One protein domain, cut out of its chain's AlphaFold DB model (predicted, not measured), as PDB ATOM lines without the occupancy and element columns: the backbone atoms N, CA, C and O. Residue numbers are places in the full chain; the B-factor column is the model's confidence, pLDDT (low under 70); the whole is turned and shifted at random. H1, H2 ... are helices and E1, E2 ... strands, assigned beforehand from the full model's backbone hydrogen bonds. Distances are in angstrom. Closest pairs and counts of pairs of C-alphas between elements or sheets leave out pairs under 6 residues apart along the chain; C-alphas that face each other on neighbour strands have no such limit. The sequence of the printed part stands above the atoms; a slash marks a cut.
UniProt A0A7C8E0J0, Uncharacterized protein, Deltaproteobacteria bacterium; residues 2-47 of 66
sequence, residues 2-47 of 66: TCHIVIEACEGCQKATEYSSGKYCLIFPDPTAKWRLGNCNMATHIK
ATOM      1  N   THR A   2     159.370 147.956 230.513       74.75
ATOM      2  CA  THR A   2     159.434 146.508 230.280       74.75
ATOM      3  C   THR A   2     159.472 146.264 228.776       74.75
ATOM      4  O   THR A   2     158.712 146.895 228.044       74.75
ATOM      5  N   CYS A   3     160.369 145.397 228.311       78.81
ATOM      6  CA  CYS A   3     160.379 144.966 226.916       78.81
ATOM      7  C   CYS A   3     159.396 143.805 226.750       78.81
ATOM      8  O   CYS A   3     159.469 142.817 227.478       78.81
ATOM      9  N   HIS A   4     158.487 143.930 225.793       86.38
ATOM     10  CA  HIS A   4     157.528 142.906 225.422       86.38
ATOM     11  C   HIS A   4     158.024 142.117 224.211       86.38
ATOM     12  O   HIS A   4     158.754 142.626 223.353       86.38
ATOM     13  N   ILE A   5     157.613 140.853 224.162       89.00
ATOM     14  CA  ILE A   5     157.912 139.963 223.047       89.00
ATOM     15  C   ILE A   5     157.288 140.482 221.749       89.00
ATOM     16  O   ILE A   5     156.230 141.113 221.757       89.00
ATOM     17  N   VAL A   6     157.954 140.224 220.625       88.50
ATOM     18  CA  VAL A   6     157.410 140.529 219.298       88.50
ATOM     19  C   VAL A   6     156.147 139.713 219.049       88.50
ATOM     20  O   VAL A   6     156.056 138.553 219.439       88.50
ATOM     21  N   ILE A   7     155.182 140.341 218.386       86.56
ATOM     22  CA  ILE A   7     153.961 139.678 217.930       86.56
ATOM     23  C   ILE A   7     154.167 139.076 216.538       86.56
ATOM     24  O   ILE A   7     155.093 139.472 215.832       86.56
ATOM     25  N   GLU A   8     153.261 138.198 216.122       84.19
ATOM     26  CA  GLU A   8     153.185 137.592 214.782       84.19
ATOM     27  C   GLU A   8     153.340 138.615 213.642       84.19
ATOM     28  O   GLU A   8     154.135 138.421 212.727       84.19
ATOM     29  N   ALA A   9     152.698 139.782 213.750       80.25
ATOM     30  CA  ALA A   9     152.836 140.859 212.767       80.25
ATOM     31  C   ALA A   9     154.234 141.502 212.729       80.25
ATOM     32  O   ALA A   9     154.523 142.291 211.844       80.25
ATOM     33  N   CYS A  10     155.104 141.229 213.698       82.62
ATOM     34  CA  CYS A  10     156.491 141.682 213.729       82.62
ATOM     35  C   CYS A  10     157.481 140.545 213.415       82.62
ATOM     36  O   CYS A  10     158.690 140.798 213.327       82.62
ATOM     37  N   GLU A  11     157.005 139.309 213.249       82.06
ATOM     38  CA  GLU A  11     157.844 138.189 212.840       82.06
ATOM     39  C   GLU A  11     158.359 138.411 211.412       82.06
ATOM     40  O   GLU A  11     157.642 138.850 210.520       82.06
ATOM     41  N   GLY A  12     159.658 138.181 211.201       76.75
ATOM     42  CA  GLY A  12     160.316 138.475 209.923       76.75
ATOM     43  C   GLY A  12     160.813 139.919 209.761       76.75
ATOM     44  O   GLY A  12     161.431 140.249 208.748       76.75
ATOM     45  N   CYS A  13     160.629 140.800 210.753       81.88
ATOM     46  CA  CYS A  13     161.384 142.057 210.813       81.88
ATOM     47  C   CYS A  13     162.879 141.792 211.041       81.88
ATOM     48  O   CYS A  13     163.239 141.133 212.012       81.88
ATOM     49  N   GLN A  14     163.763 142.446 210.276       81.81
ATOM     50  CA  GLN A  14     165.224 142.391 210.505       81.81
ATOM     51  C   GLN A  14     165.657 142.916 211.882       81.81
ATOM     52  O   GLN A  14     166.791 142.719 212.301       81.81
ATOM     53  N   LYS A  15     164.768 143.633 212.571       83.94
ATOM     54  CA  LYS A  15     165.031 144.248 213.875       83.94
ATOM     55  C   LYS A  15     164.448 143.460 215.050       83.94
ATOM     56  O   LYS A  15     164.503 143.943 216.179       83.94
ATOM     57  N   ALA A  16     163.850 142.298 214.786       86.81
ATOM     58  CA  ALA A  16     163.472 141.342 215.814       86.81
ATOM     59  C   ALA A  16     164.668 140.420 216.089       86.81
ATOM     60  O   ALA A  16     165.201 139.806 215.167       86.81
ATOM     61  N   THR A  17     165.084 140.334 217.348       86.62
ATOM     62  CA  THR A  17     166.164 139.454 217.796       86.62
ATOM     63  C   THR A  17     165.599 138.404 218.728       86.62
ATOM     64  O   THR A  17     164.821 138.705 219.632       86.62
ATOM     65  N   GLU A  18     165.994 137.161 218.495       89.44
ATOM     66  CA  GLU A  18     165.621 136.035 219.333       89.44
ATOM     67  C   GLU A  18     166.588 135.920 220.515       89.44
ATOM     68  O   GLU A  18     167.805 135.900 220.341       89.44
ATOM     69  N   TYR A  19     166.034 135.883 221.721       87.12
ATOM     70  CA  TYR A  19     166.748 135.683 222.976       87.12
ATOM     71  C   TYR A  19     166.205 134.427 223.669       87.12
ATOM     72  O   TYR A  19     165.104 133.968 223.363       87.12
ATOM     73  N   SER A  20     166.917 133.900 224.671       85.00
ATOM     74  CA  SER A  20     166.445 132.738 225.449       85.00
ATOM     75  C   SER A  20     165.078 132.945 226.107       85.00
ATOM     76  O   SER A  20     164.373 131.977 226.367       85.00
ATOM     77  N   SER A  21     164.690 134.195 226.369       85.38
ATOM     78  CA  SER A  21     163.392 134.553 226.953       85.38
ATOM     79  C   SER A  21     162.293 134.815 225.913       85.38
ATOM     80  O   SER A  21     161.206 135.244 226.291       85.38
ATOM     81  N   GLY A  22     162.567 134.644 224.615       86.56
ATOM     82  CA  GLY A  22     161.652 134.944 223.511       86.56
ATOM     83  C   GLY A  22     162.240 135.916 222.483       86.56
ATOM     84  O   GLY A  22     163.372 136.381 222.604       86.56
ATOM     85  N   LYS A  23     161.465 136.237 221.447       88.56
ATOM     86  CA  LYS A  23     161.844 137.217 220.419       88.56
ATOM     87  C   LYS A  23     161.470 138.628 220.871       88.56
ATOM     88  O   LYS A  23     160.328 138.857 221.251       88.56
ATOM     89  N   TYR A  24     162.388 139.585 220.766       88.50
ATOM     90  CA  TYR A  24     162.184 140.983 221.167       88.50
ATOM     91  C   TYR A  24     162.540 141.945 220.032       88.50
ATOM     92  O   TYR A  24     163.411 141.667 219.207       88.50
ATOM     93  N   CYS A  25     161.860 143.090 219.971       86.81
ATOM     94  CA  CYS A  25     162.179 144.131 218.999       86.81
ATOM     95  C   CYS A  25     163.262 145.057 219.568       86.81
ATOM     96  O   CYS A  25     163.102 145.609 220.652       86.81
ATOM     97  N   LEU A  26     164.341 145.277 218.813       85.62
ATOM     98  CA  LEU A  26     165.450 146.157 219.213       85.62
ATOM     99  C   LEU A  26     165.103 147.653 219.159       85.62
ATOM    100  O   LEU A  26     165.860 148.489 219.640       85.62
ATOM    101  N   ILE A  27     163.988 148.001 218.518       85.44
ATOM    102  CA  ILE A  27     163.585 149.390 218.271       85.44
ATOM    103  C   ILE A  27     162.454 149.818 219.185       85.44
ATOM    104  O   ILE A  27     162.468 150.923 219.721       85.44
ATOM    105  N   PHE A  28     161.441 148.962 219.306       84.69
ATOM    106  CA  PHE A  28     160.245 149.260 220.068       84.69
ATOM    107  C   PHE A  28     160.170 148.300 221.253       84.69
ATOM    108  O   PHE A  28     160.046 147.097 221.031       84.69
ATOM    109  N   PRO A  29     160.205 148.804 222.498       84.00
ATOM    110  CA  PRO A  29     160.065 147.957 223.676       84.00
ATOM    111  C   PRO A  29     158.656 147.359 223.787       84.00
ATOM    112  O   PRO A  29     158.503 146.315 224.402       84.00
ATOM    113  N   ASP A  30     157.643 147.974 223.168       86.62
ATOM    114  CA  ASP A  30     156.277 147.445 223.105       86.62
ATOM    115  C   ASP A  30     155.805 147.337 221.642       86.62
ATOM    116  O   ASP A  30     155.232 148.284 221.082       86.62
ATOM    117  N   PRO A  31     156.097 146.209 220.969       85.81
ATOM    118  CA  PRO A  31     155.632 145.983 219.609       85.81
ATOM    119  C   PRO A  31     154.100 145.920 219.565       85.81
ATOM    120  O   PRO A  31     153.506 146.527 218.678       85.81
ATOM    121  N   THR A  32     153.446 145.275 220.531       85.44
ATOM    122  CA  THR A  32     151.982 145.134 220.582       85.44
ATOM    123  C   THR A  32     151.272 146.483 220.547       85.44
ATOM    124  O   THR A  32     150.381 146.689 219.724       85.44
ATOM    125  N   ALA A  33     151.689 147.437 221.384       86.88
ATOM    126  CA  ALA A  33     151.130 148.782 221.399       86.88
ATOM    127  C   ALA A  33     151.347 149.503 220.062       86.88
ATOM    128  O   ALA A  33     150.425 150.143 219.556       86.88
ATOM    129  N   LYS A  34     152.539 149.357 219.459       84.75
ATOM    130  CA  LYS A  34     152.848 149.943 218.148       84.75
ATOM    131  C   LYS A  34     151.872 149.438 217.089       84.75
ATOM    132  O   LYS A  34     151.213 150.259 216.463       84.75
ATOM    133  N   TRP A  35     151.729 148.119 216.970       85.12
ATOM    134  CA  TRP A  35     150.843 147.458 216.007       85.12
ATOM    135  C   TRP A  35     149.360 147.735 216.250       85.12
ATOM    136  O   TRP A  35     148.585 147.804 215.299       85.12
ATOM    137  N   ARG A  36     148.964 147.951 217.508       84.56
ATOM    138  CA  ARG A  36     147.597 148.341 217.873       84.56
ATOM    139  C   ARG A  36     147.251 149.766 217.428       84.56
ATOM    140  O   ARG A  36     146.099 150.030 217.105       84.56
ATOM    141  N   LEU A  37     148.228 150.676 217.440       83.06
ATOM    142  CA  LEU A  37     148.081 152.062 216.975       83.06
ATOM    143  C   LEU A  37     148.236 152.193 215.449       83.06
ATOM    144  O   LEU A  37     147.664 153.106 214.858       83.06
ATOM    145  N   GLY A  38     148.990 151.299 214.807       82.75
ATOM    146  CA  GLY A  38     149.160 151.251 213.357       82.75
ATOM    147  C   GLY A  38     150.313 150.345 212.924       82.75
ATOM    148  O   GLY A  38     151.029 149.777 213.742       82.75
ATOM    149  N   ASN A  39     150.529 150.201 211.617       81.62
ATOM    150  CA  ASN A  39     151.635 149.389 211.110       81.62
ATOM    151  C   ASN A  39     152.992 149.943 211.573       81.62
ATOM    152  O   ASN A  39     153.216 151.153 211.602       81.62
ATOM    153  N   CYS A  40     153.928 149.053 211.906       82.19
ATOM    154  CA  CYS A  40     155.270 149.465 212.301       82.19
ATOM    155  C   CYS A  40     156.014 150.117 211.120       82.19
ATOM    156  O   CYS A  40     156.319 149.464 210.127       82.19
ATOM    157  N   ASN A  41     156.385 151.392 211.263       77.56
ATOM    158  CA  ASN A  41     157.082 152.187 210.238       77.56
ATOM    159  C   ASN A  41     158.466 151.630 209.855       77.56
ATOM    160  O   ASN A  41     159.066 152.064 208.879       77.56
ATOM    161  N   MET A  42     159.005 150.718 210.663       76.62
ATOM    162  CA  MET A  42     160.308 150.084 210.455       76.62
ATOM    163  C   MET A  42     160.170 148.597 210.123       76.62
ATOM    164  O   MET A  42     161.172 147.877 210.121       76.62
ATOM    165  N   ALA A  43     158.947 148.125 209.863       78.81
ATOM    166  CA  ALA A  43     158.723 146.765 209.429       78.81
ATOM    167  C   ALA A  43     159.247 146.576 208.008       78.81
ATOM    168  O   ALA A  43     158.555 146.845 207.037       78.81
ATOM    169  N   THR A  44     160.472 146.069 207.883       70.94
ATOM    170  CA  THR A  44     161.074 145.739 206.581       70.94
ATOM    171  C   THR A  44     160.317 144.641 205.838       70.94
ATOM    172  O   THR A  44     160.436 144.551 204.621       70.94
ATOM    173  N   HIS A  45     159.563 143.801 206.556       73.50
ATOM    174  CA  HIS A  45     158.747 142.744 205.958       73.50
ATOM    175  C   HIS A  45     157.401 143.272 205.448       73.50
ATOM    176  O   HIS A  45     156.900 142.791 204.433       73.50
ATOM    177  N   ILE A  46     156.837 144.301 206.094       68.62
ATOM    178  CA  ILE A  46     155.692 145.016 205.542       68.62
ATOM    179  C   ILE A  46     156.257 146.030 204.575       68.62
ATOM    180  O   ILE A  46     156.528 147.182 204.909       68.62
ATOM    181  N   LYS A  47     156.396 145.591 203.327       59.50
ATOM    182  CA  LYS A  47     156.385 146.510 202.204       59.50
ATOM    183  C   LYS A  47     154.992 147.126 202.198       59.50
ATOM    184  O   LYS A  47     154.099 146.652 201.504       59.50
TER     185      LYS A  47
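What this domain is: This is residues 2 to 47 of the 66 residues of an uncharacterized protein of Deltaproteobacteria bacterium (UniProt A0A7C8E0J0). With little regular structure, this is a small body built mostly of loops, with the strand hairpin E1 and E2 at one end of its long axis and the short helix H1 toward the other; from the end of H1, residues 38 to 45 turn across the width of the body to the side where E1 lies, and the last residues, to Lys 47, reach beyond H1 to the far end. The printed part has 46 residues, with E1, E2 and H1 in that order; the two-stranded sheet, E1 - E2, is antiparallel. The class is mixed, with 15 residues in named elements. It is compact, with a radius of gyration of the C-alphas of 9.5 A, and spans 28 by 19 by 16 A.

Where its parts are: Residues 2 to 15 hold no named element. E1 is residues 16 to 19, 9.7 A long, beginning at C-alpha 16 (163.472, 141.342, 215.814). E2 is residues 22 to 25, 10.2 A. H1 is residues 31 to 37, 10.0 A, ending at C-alpha 37 (148.081, 152.062, 216.975).

How they stand to each other: E1 and E2 form a hairpin, antiparallel at 147 degrees; N 17 and O 24 are within hydrogen-bond range at 2.8 A. The closest C-alphas of E2 and H1, those of Cys 25 and Pro 31, are 6.8 A apart. E1 and H1 are apart. In H1 every O i to N i+4 pair is within hydrogen-bond range.

The domain as a whole: The two farthest C-alphas, of Ser 20 and Lys 47, are 28.8 A apart. The printed part has no cut, and both links, E1 to E2 and E2 to H1, are tight. The mean pLDDT of the printed part is 82.7; residues 46 to 47 are under 70.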